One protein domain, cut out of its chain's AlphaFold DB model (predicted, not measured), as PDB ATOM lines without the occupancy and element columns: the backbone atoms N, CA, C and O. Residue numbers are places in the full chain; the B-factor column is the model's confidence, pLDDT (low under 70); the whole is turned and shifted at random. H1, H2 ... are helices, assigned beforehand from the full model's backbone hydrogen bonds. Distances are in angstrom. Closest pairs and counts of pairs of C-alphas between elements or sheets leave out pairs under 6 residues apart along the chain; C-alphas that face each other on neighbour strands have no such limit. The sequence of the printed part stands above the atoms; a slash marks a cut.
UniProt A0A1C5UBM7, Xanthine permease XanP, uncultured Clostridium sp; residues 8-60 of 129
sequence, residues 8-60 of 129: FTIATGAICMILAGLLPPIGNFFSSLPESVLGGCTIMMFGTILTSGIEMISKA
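This is residues 8 to 60 of the 129 residues of the protein "Xanthine permease XanP" of uncultured Clostridium sp (UniProt A0A1C5UBM7). The longest helix, H3, makes one long arm of an open, flat U; the short H2 forms its base, and H1 folds back as the second, shorter arm across an empty middle. The helices are joined end to end and no helix touches another. The printed part has 53 residues with three named helices in the order H1, H2, H3 and no named strand, and its class is all helix. It is extended, with a radius of gyration of the C-alphas of 16.1 A, and it spans 45 by 36 by 10 A.

Find C-alpha 35 at (-17.314, -44.483, -28.301); from there H3, residues 35 to 58, runs 34.1 A to C-alpha 58 at (-28.780, -12.417, -26.617). Before it comes H2, residues 24 to 31, which is 10.6 A long. Go back to C-alpha 8 at (-28.396, -30.759, 2.327), where H1, residues 8 to 22, begins; it is 21.1 A long.

Start at H3 and step back through residues 32 to 34, a tight link, to H2; these two helices are apart. H1 and H3 are apart too. Leu 23 is the tight link between H1 and H2. Look there for the closest C-alphas of H1 and H2, those of Ala 20 and Ile 26, 6.7 A apart. H1 and H2 are close but not clearly touching, with 2 pairs of C-alphas within 8 A. Their lines stand at 82 degrees, about perpendicular. In H1, H2 and H3 every O i to N i+4 pair is within hydrogen-bond range.

The two C-alphas farthest apart are those of Pro 25 and Ala 60, at 46.2 A. Residues 8 to 29, 31 to 37 and 39 to 60 stand free. The printed part has no cut, and neither link is long. The mean pLDDT of the printed part is 92.5, and no printed residue is under 70.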
ATOM      1  N   PHE A   8     -28.342 -29.343   1.981       92.25
ATOM      2  CA  PHE A   8     -28.396 -30.759   2.327       92.25
ATOM      3  C   PHE A   8     -28.679 -31.627   1.097       92.25
ATOM      4  O   PHE A   8     -28.007 -32.624   0.883       92.25
ATOM      5  N   THR A   9     -29.609 -31.211   0.235       91.19
ATOM      6  CA  THR A   9     -29.951 -31.944  -0.993       91.19
ATOM      7  C   THR A   9     -28.774 -31.990  -1.967       91.19
ATOM      8  O   THR A   9     -28.491 -33.040  -2.539       91.19
ATOM      9  N   ILE A  10     -28.059 -30.871  -2.117       93.31
ATOM     10  CA  ILE A  10     -26.855 -30.797  -2.957       93.31
ATOM     11  C   ILE A  10     -25.743 -31.675  -2.366       93.31
ATOM     12  O   ILE A  10     -25.119 -32.441  -3.097       93.31
ATOM     13  N   ALA A  11     -25.534 -31.618  -1.047       93.94
ATOM     14  CA  ALA A  11     -24.526 -32.420  -0.356       93.94
ATOM     15  C   ALA A  11     -24.792 -33.925  -0.490       93.94
ATOM     16  O   ALA A  11     -23.876 -34.674  -0.815       93.94
ATOM     17  N   THR A  12     -26.038 -34.374  -0.324       94.00
ATOM     18  CA  THR A  12     -26.401 -35.784  -0.524       94.00
ATOM     19  C   THR A  12     -26.152 -36.223  -1.966       94.00
ATOM     20  O   THR A  12     -25.589 -37.290  -2.184       94.00
ATOM     21  N   GLY A  13     -26.495 -35.390  -2.957       92.88
ATOM     22  CA  GLY A  13     -26.184 -35.669  -4.364       92.88
ATOM     23  C   GLY A  13     -24.681 -35.794  -4.630       92.88
ATOM     24  O   GLY A  13     -24.252 -36.733  -5.299       92.88
ATOM     25  N   ALA A  14     -23.873 -34.900  -4.053       94.19
ATOM     26  CA  ALA A  14     -22.416 -34.952  -4.157       94.19
ATOM     27  C   ALA A  14     -21.837 -36.220  -3.509       94.19
ATOM     28  O   ALA A  14     -21.008 -36.892  -4.119       94.19
ATOM     29  N   ILE A  15     -22.311 -36.595  -2.315       95.62
ATOM     30  CA  ILE A  15     -21.901 -37.833  -1.634       95.62
ATOM     31  C   ILE A  15     -22.262 -39.056  -2.483       95.62
ATOM     32  O   ILE A  15     -21.419 -39.928  -2.676       95.62
ATOM     33  N   CYS A  16     -23.471 -39.106  -3.047       93.81
ATOM     34  CA  CYS A  16     -23.868 -40.182  -3.954       93.81
ATOM     35  C   CYS A  16     -22.956 -40.265  -5.188       93.81
ATOM     36  O   CYS A  16     -22.586 -41.369  -5.579       93.81
ATOM     37  N   MET A  17     -22.554 -39.133  -5.779       92.75
ATOM     38  CA  MET A  17     -21.610 -39.127  -6.904       92.75
ATOM     39  C   MET A  17     -20.212 -39.615  -6.511       92.75
ATOM     40  O   MET A  17     -19.610 -40.378  -7.262       92.75
ATOM     41  N   ILE A  18     -19.713 -39.236  -5.332       93.88
ATOM     42  CA  ILE A  18     -18.425 -39.722  -4.814       93.88
ATOM     43  C   ILE A  18     -18.475 -41.239  -4.599       93.88
ATOM     44  O   ILE A  18     -17.589 -41.957  -5.055       93.88
ATOM     45  N   LEU A  19     -19.533 -41.739  -3.951       93.00
ATOM     46  CA  LEU A  19     -19.726 -43.172  -3.731       93.00
ATOM     47  C   LEU A  19     -19.849 -43.933  -5.056       93.00
ATOM     48  O   LEU A  19     -19.238 -44.987  -5.209       93.00
ATOM     49  N   ALA A  20     -20.581 -43.387  -6.030       89.19
ATOM     50  CA  ALA A  20     -20.698 -43.980  -7.358       89.19
ATOM     51  C   ALA A  20     -19.353 -44.015  -8.108       89.19
ATOM     52  O   ALA A  20     -19.064 -44.993  -8.791       89.19
ATOM     53  N   GLY A  21     -18.512 -42.988  -7.951       89.69
ATOM     54  CA  GLY A  21     -17.173 -42.945  -8.545       89.69
ATOM     55  C   GLY A  21     -16.178 -43.929  -7.917       89.69
ATOM     56  O   GLY A  21     -15.263 -44.383  -8.597       89.69
ATOM     57  N   LEU A  22     -16.362 -44.289  -6.642       91.56
ATOM     58  CA  LEU A  22     -15.501 -45.238  -5.921       91.56
ATOM     59  C   LEU A  22     -15.844 -46.708  -6.191       91.56
ATOM     60  O   LEU A  22     -15.037 -47.580  -5.877       91.56
ATOM     61  N   LEU A  23     -17.025 -47.003  -6.742       92.31
ATOM     62  CA  LEU A  23     -17.483 -48.366  -7.009       92.31
ATOM     63  C   LEU A  23     -16.942 -48.872  -8.366       92.31
ATOM     64  O   LEU A  23     -17.433 -48.446  -9.416       92.31
ATOM     65  N   PRO A  24     -16.030 -49.870  -8.383       87.19
ATOM     66  CA  PRO A  24     -15.501 -50.462  -9.617       87.19
ATOM     67  C   PRO A  24     -16.547 -50.951 -10.641       87.19
ATOM     68  O   PRO A  24     -16.310 -50.772 -11.838       87.19
ATOM     69  N   PRO A  25     -17.708 -51.537 -10.254       89.88
ATOM     70  CA  PRO A  25     -18.679 -52.001 -11.248       89.88
ATOM     71  C   PRO A  25     -19.269 -50.865 -12.093       89.88
ATOM     72  O   PRO A  25     -19.593 -51.083 -13.257       89.88
ATOM     73  N   ILE A  26     -19.372 -49.652 -11.541       88.88
ATOM     74  CA  ILE A  26     -19.894 -48.486 -12.261       88.88
ATOM     75  C   ILE A  26     -18.874 -48.027 -13.312       88.88
ATOM     76  O   ILE A  26     -19.239 -47.800 -14.463       88.88
ATOM     77  N   GLY A  27     -17.586 -47.978 -12.957       86.69
ATOM     78  CA  GLY A  27     -16.509 -47.666 -13.903       86.69
ATOM     79  C   GLY A  27     -16.414 -48.672 -15.057       86.69
ATOM     80  O   GLY A  27     -16.288 -48.275 -16.219       86.69
ATOM     81  N   ASN A  28     -16.559 -49.968 -14.763       89.62
ATOM     82  CA  ASN A  28     -16.571 -51.016 -15.788       89.62
ATOM     83  C   ASN A  28     -17.771 -50.892 -16.732       89.62
ATOM     84  O   ASN A  28     -17.626 -51.093 -17.936       89.62
ATOM     85  N   PHE A  29     -18.940 -50.515 -16.207       91.00
ATOM     86  CA  PHE A  29     -20.116 -50.258 -17.031       91.00
ATOM     87  C   PHE A  29     -19.866 -49.118 -18.026       91.00
ATOM     88  O   PHE A  29     -20.051 -49.313 -19.225       91.00
ATOM     89  N   PHE A  30     -19.368 -47.964 -17.566       88.06
ATOM     90  CA  PHE A  30     -19.055 -46.841 -18.459       88.06
ATOM     91  C   PHE A  30     -17.955 -47.173 -19.476       88.06
ATOM     92  O   PHE A  30     -18.048 -46.740 -20.621       88.06
ATOM     93  N   SER A  31     -16.963 -47.982 -19.096       88.88
ATOM     94  CA  SER A  31     -15.879 -48.412 -19.997       88.88
ATOM     95  C   SER A  31     -16.342 -49.411 -21.066       88.88
ATOM     96  O   SER A  31     -15.696 -49.550 -22.098       88.88
ATOM     97  N   SER A  32     -17.458 -50.111 -20.833       93.00
ATOM     98  CA  SER A  32     -18.061 -51.021 -21.815       93.00
ATOM     99  C   SER A  32     -18.902 -50.307 -22.883       93.00
ATOM    100  O   SER A  32     -19.330 -50.937 -23.851       93.00
ATOM    101  N   LEU A  33     -19.160 -49.001 -22.718       92.81
ATOM    102  CA  LEU A  33     -19.964 -48.229 -23.661       92.81
ATOM    103  C   LEU A  33     -19.181 -47.950 -24.955       92.81
ATOM    104  O   LEU A  33     -18.025 -47.533 -24.890       92.81
ATOM    105  N   PRO A  34     -19.808 -48.099 -26.137       93.75
ATOM    106  CA  PRO A  34     -19.183 -47.721 -27.399       93.75
ATOM    107  C   PRO A  34     -18.845 -46.227 -27.455       93.75
ATOM    108  O   PRO A  34     -19.638 -45.387 -27.016       93.75
ATOM    109  N   GLU A  35     -17.733 -45.881 -28.108       91.69
ATOM    110  CA  GLU A  35     -17.314 -44.483 -28.301       91.69
ATOM    111  C   GLU A  35     -18.392 -43.634 -28.990       91.69
ATOM    112  O   GLU A  35     -18.574 -42.468 -28.647       91.69
ATOM    113  N   SER A  36     -19.181 -44.227 -29.891       92.69
ATOM    114  CA  SER A  36     -20.291 -43.548 -30.569       92.69
ATOM    115  C   SER A  36     -21.344 -42.992 -29.599       92.69
ATOM    116  O   SER A  36     -21.928 -41.942 -29.863       92.69
ATOM    117  N   VAL A  37     -21.584 -43.660 -28.462       94.12
ATOM    118  CA  VAL A  37     -22.550 -43.208 -27.443       94.12
ATOM    119  C   VAL A  37     -21.962 -42.057 -26.631       94.12
ATOM    120  O   VAL A  37     -22.614 -41.029 -26.447       94.12
ATOM    121  N   LEU A  38     -20.705 -42.198 -26.202       91.38
ATOM    122  CA  LEU A  38     -19.979 -41.164 -25.458       91.38
ATOM    123  C   LEU A  38     -19.817 -39.886 -26.293       91.38
ATOM    124  O   LEU A  38     -20.033 -38.782 -25.787       91.38
ATOM    125  N   GLY A  39     -19.528 -40.029 -27.589       92.38
ATOM    126  CA  GLY A  39     -19.493 -38.929 -28.547       92.38
ATOM    127  C   GLY A  39     -20.845 -38.223 -28.670       92.38
ATOM    128  O   GLY A  39     -20.905 -36.998 -28.584       92.38
ATOM    129  N   GLY A  40     -21.946 -38.979 -28.770       94.12
ATOM    130  CA  GLY A  40     -23.304 -38.421 -28.800       94.12
ATOM    131  C   GLY A  40     -23.653 -37.615 -27.543       94.12
ATOM    132  O   GLY A  40     -24.133 -36.483 -27.644       94.12
ATOM    133  N   CYS A  41     -23.345 -38.147 -26.356       93.19
ATOM    134  CA  CYS A  41     -23.517 -37.425 -25.092       93.19
ATOM    135  C   CYS A  41     -22.686 -36.133 -25.050       93.19
ATOM    136  O   CYS A  41     -23.176 -35.088 -24.617       93.19
ATOM    137  N   THR A  42     -21.449 -36.193 -25.544       94.19
ATOM    138  CA  THR A  42     -20.518 -35.061 -25.584       94.19
ATOM    139  C   THR A  42     -21.018 -33.952 -26.510       94.19
ATOM    140  O   THR A  42     -21.053 -32.787 -26.113       94.19
ATOM    141  N   ILE A  43     -21.497 -34.300 -27.708       96.19
ATOM    142  CA  ILE A  43     -22.103 -33.348 -28.652       96.19
ATOM    143  C   ILE A  43     -23.336 -32.686 -28.031       96.19
ATOM    144  O   ILE A  43     -23.495 -31.472 -28.139       96.19
ATOM    145  N   MET A  44     -24.190 -33.446 -27.338       96.12
ATOM    146  CA  MET A  44     -25.378 -32.894 -26.682       96.12
ATOM    147  C   MET A  44     -25.013 -31.913 -25.557       96.12
ATOM    148  O   MET A  44     -25.618 -30.842 -25.445       96.12
ATOM    149  N   MET A  45     -23.998 -32.240 -24.749       95.94
ATOM    150  CA  MET A  45     -23.499 -31.361 -23.689       95.94
ATOM    151  C   MET A  45     -22.903 -30.075 -24.269       95.94
ATOM    152  O   MET A  45     -23.333 -28.985 -23.891       95.94
ATOM    153  N   PHE A  46     -21.972 -30.177 -25.223       93.69
ATOM    154  CA  PHE A  46     -21.365 -29.001 -25.851       93.69
ATOM    155  C   PHE A  46     -22.376 -28.169 -26.645       93.69
ATOM    156  O   PHE A  46     -22.325 -26.942 -26.585       93.69
ATOM    157  N   GLY A  47     -23.338 -28.804 -27.317       96.12
ATOM    158  CA  GLY A  47     -24.432 -28.118 -28.000       96.12
ATOM    159  C   GLY A  47     -25.292 -27.306 -27.035       96.12
ATOM    160  O   GLY A  47     -25.575 -26.141 -27.300       96.12
ATOM    161  N   THR A  48     -25.636 -27.872 -25.875       95.94
ATOM    162  CA  THR A  48     -26.417 -27.170 -24.839       95.94
ATOM    163  C   THR A  48     -25.627 -26.027 -24.189       95.94
ATOM    164  O   THR A  48     -26.184 -24.978 -23.860       95.94
ATOM    165  N   ILE A  49     -24.314 -26.198 -24.014       95.25
ATOM    166  CA  ILE A  49     -23.424 -25.137 -23.523       95.25
ATOM    167  C   ILE A  49     -23.364 -23.988 -24.537       95.25
ATOM    168  O   ILE A  49     -23.510 -22.826 -24.155       95.25
ATOM    169  N   LEU A  50     -23.207 -24.302 -25.827       94.81
ATOM    170  CA  LEU A  50     -23.175 -23.314 -26.903       94.81
ATOM    171  C   LEU A  50     -24.494 -22.538 -27.002       94.81
ATOM    172  O   LEU A  50     -24.470 -21.307 -27.055       94.81
ATOM    173  N   THR A  51     -25.643 -23.218 -26.965       96.12
ATOM    174  CA  THR A  51     -26.952 -22.547 -26.993       96.12
ATOM    175  C   THR A  51     -27.155 -21.652 -25.773       96.12
ATOM    176  O   THR A  51     -27.591 -20.513 -25.931       96.12
ATOM    177  N   SER A  52     -26.758 -22.104 -24.579       95.50
ATOM    178  CA  SER A  52     -26.805 -21.290 -23.355       95.50
ATOM    179  C   SER A  52     -25.899 -20.055 -23.446       95.50
ATOM    180  O   SER A  52     -26.265 -18.977 -22.975       95.50
ATOM    181  N   GLY A  53     -24.729 -20.183 -24.078       92.69
ATOM    182  CA  GLY A  53     -23.821 -19.065 -24.339       92.69
ATOM    183  C   GLY A  53     -24.427 -18.027 -25.286       92.69
ATOM    184  O   GLY A  53     -24.408 -16.834 -24.987       92.69
ATOM    185  N   ILE A  54     -25.036 -18.471 -26.391       93.56
ATOM    186  CA  ILE A  54     -25.742 -17.585 -27.331       93.56
ATOM    187  C   ILE A  54     -26.924 -16.896 -26.640       93.56
ATOM    188  O   ILE A  54     -27.118 -15.695 -26.815       93.56
ATOM    189  N   GLU A  55     -27.686 -17.614 -25.812       94.75
ATOM    190  CA  GLU A  55     -28.780 -17.032 -25.027       94.75
ATOM    191  C   GLU A  55     -28.272 -15.946 -24.063       94.75
ATOM    192  O   GLU A  55     -28.891 -14.890 -23.930       94.75
ATOM    193  N   MET A  56     -27.123 -16.169 -23.420       92.88
ATOM    194  CA  MET A  56     -26.498 -15.186 -22.532       92.88
ATOM    195  C   MET A  56     -26.083 -13.914 -23.282       92.88
ATOM    196  O   MET A  56     -26.341 -12.816 -22.792       92.88
ATOM    197  N   ILE A  57     -25.504 -14.051 -24.479       91.25
ATOM    198  CA  ILE A  57     -25.169 -12.911 -25.348       91.25
ATOM    199  C   ILE A  57     -26.447 -12.195 -25.806       91.25
ATOM    200  O   ILE A  57     -26.501 -10.971 -25.788       91.25
ATOM    201  N   SER A  58     -27.493 -12.949 -26.152       89.69
ATOM    202  CA  SER A  58     -28.780 -12.417 -26.617       89.69
ATOM    203  C   SER A  58     -29.520 -11.588 -25.561       89.69
ATOM    204  O   SER A  58     -30.237 -10.645 -25.888       89.69
ATOM    205  N   LYS A  59     -29.314 -11.895 -24.275       90.25
ATOM    206  CA  LYS A  59     -29.845 -11.102 -23.155       90.25
ATOM    207  C   LYS A  59     -29.128  -9.760 -22.967       90.25
ATOM    208  O   LYS A  59     -29.660  -8.890 -22.278       90.25
ATOM    209  N   ALA A  60     -27.933  -9.579 -23.533       86.88
ATOM    210  CA  ALA A  60     -27.227  -8.306 -23.482       86.88
ATOM    211  C   ALA A  60     -27.807  -7.313 -24.506       86.88
ATOM    212  O   ALA A  60     -28.314  -7.692 -25.557       86.88
TER     213      ALA A  60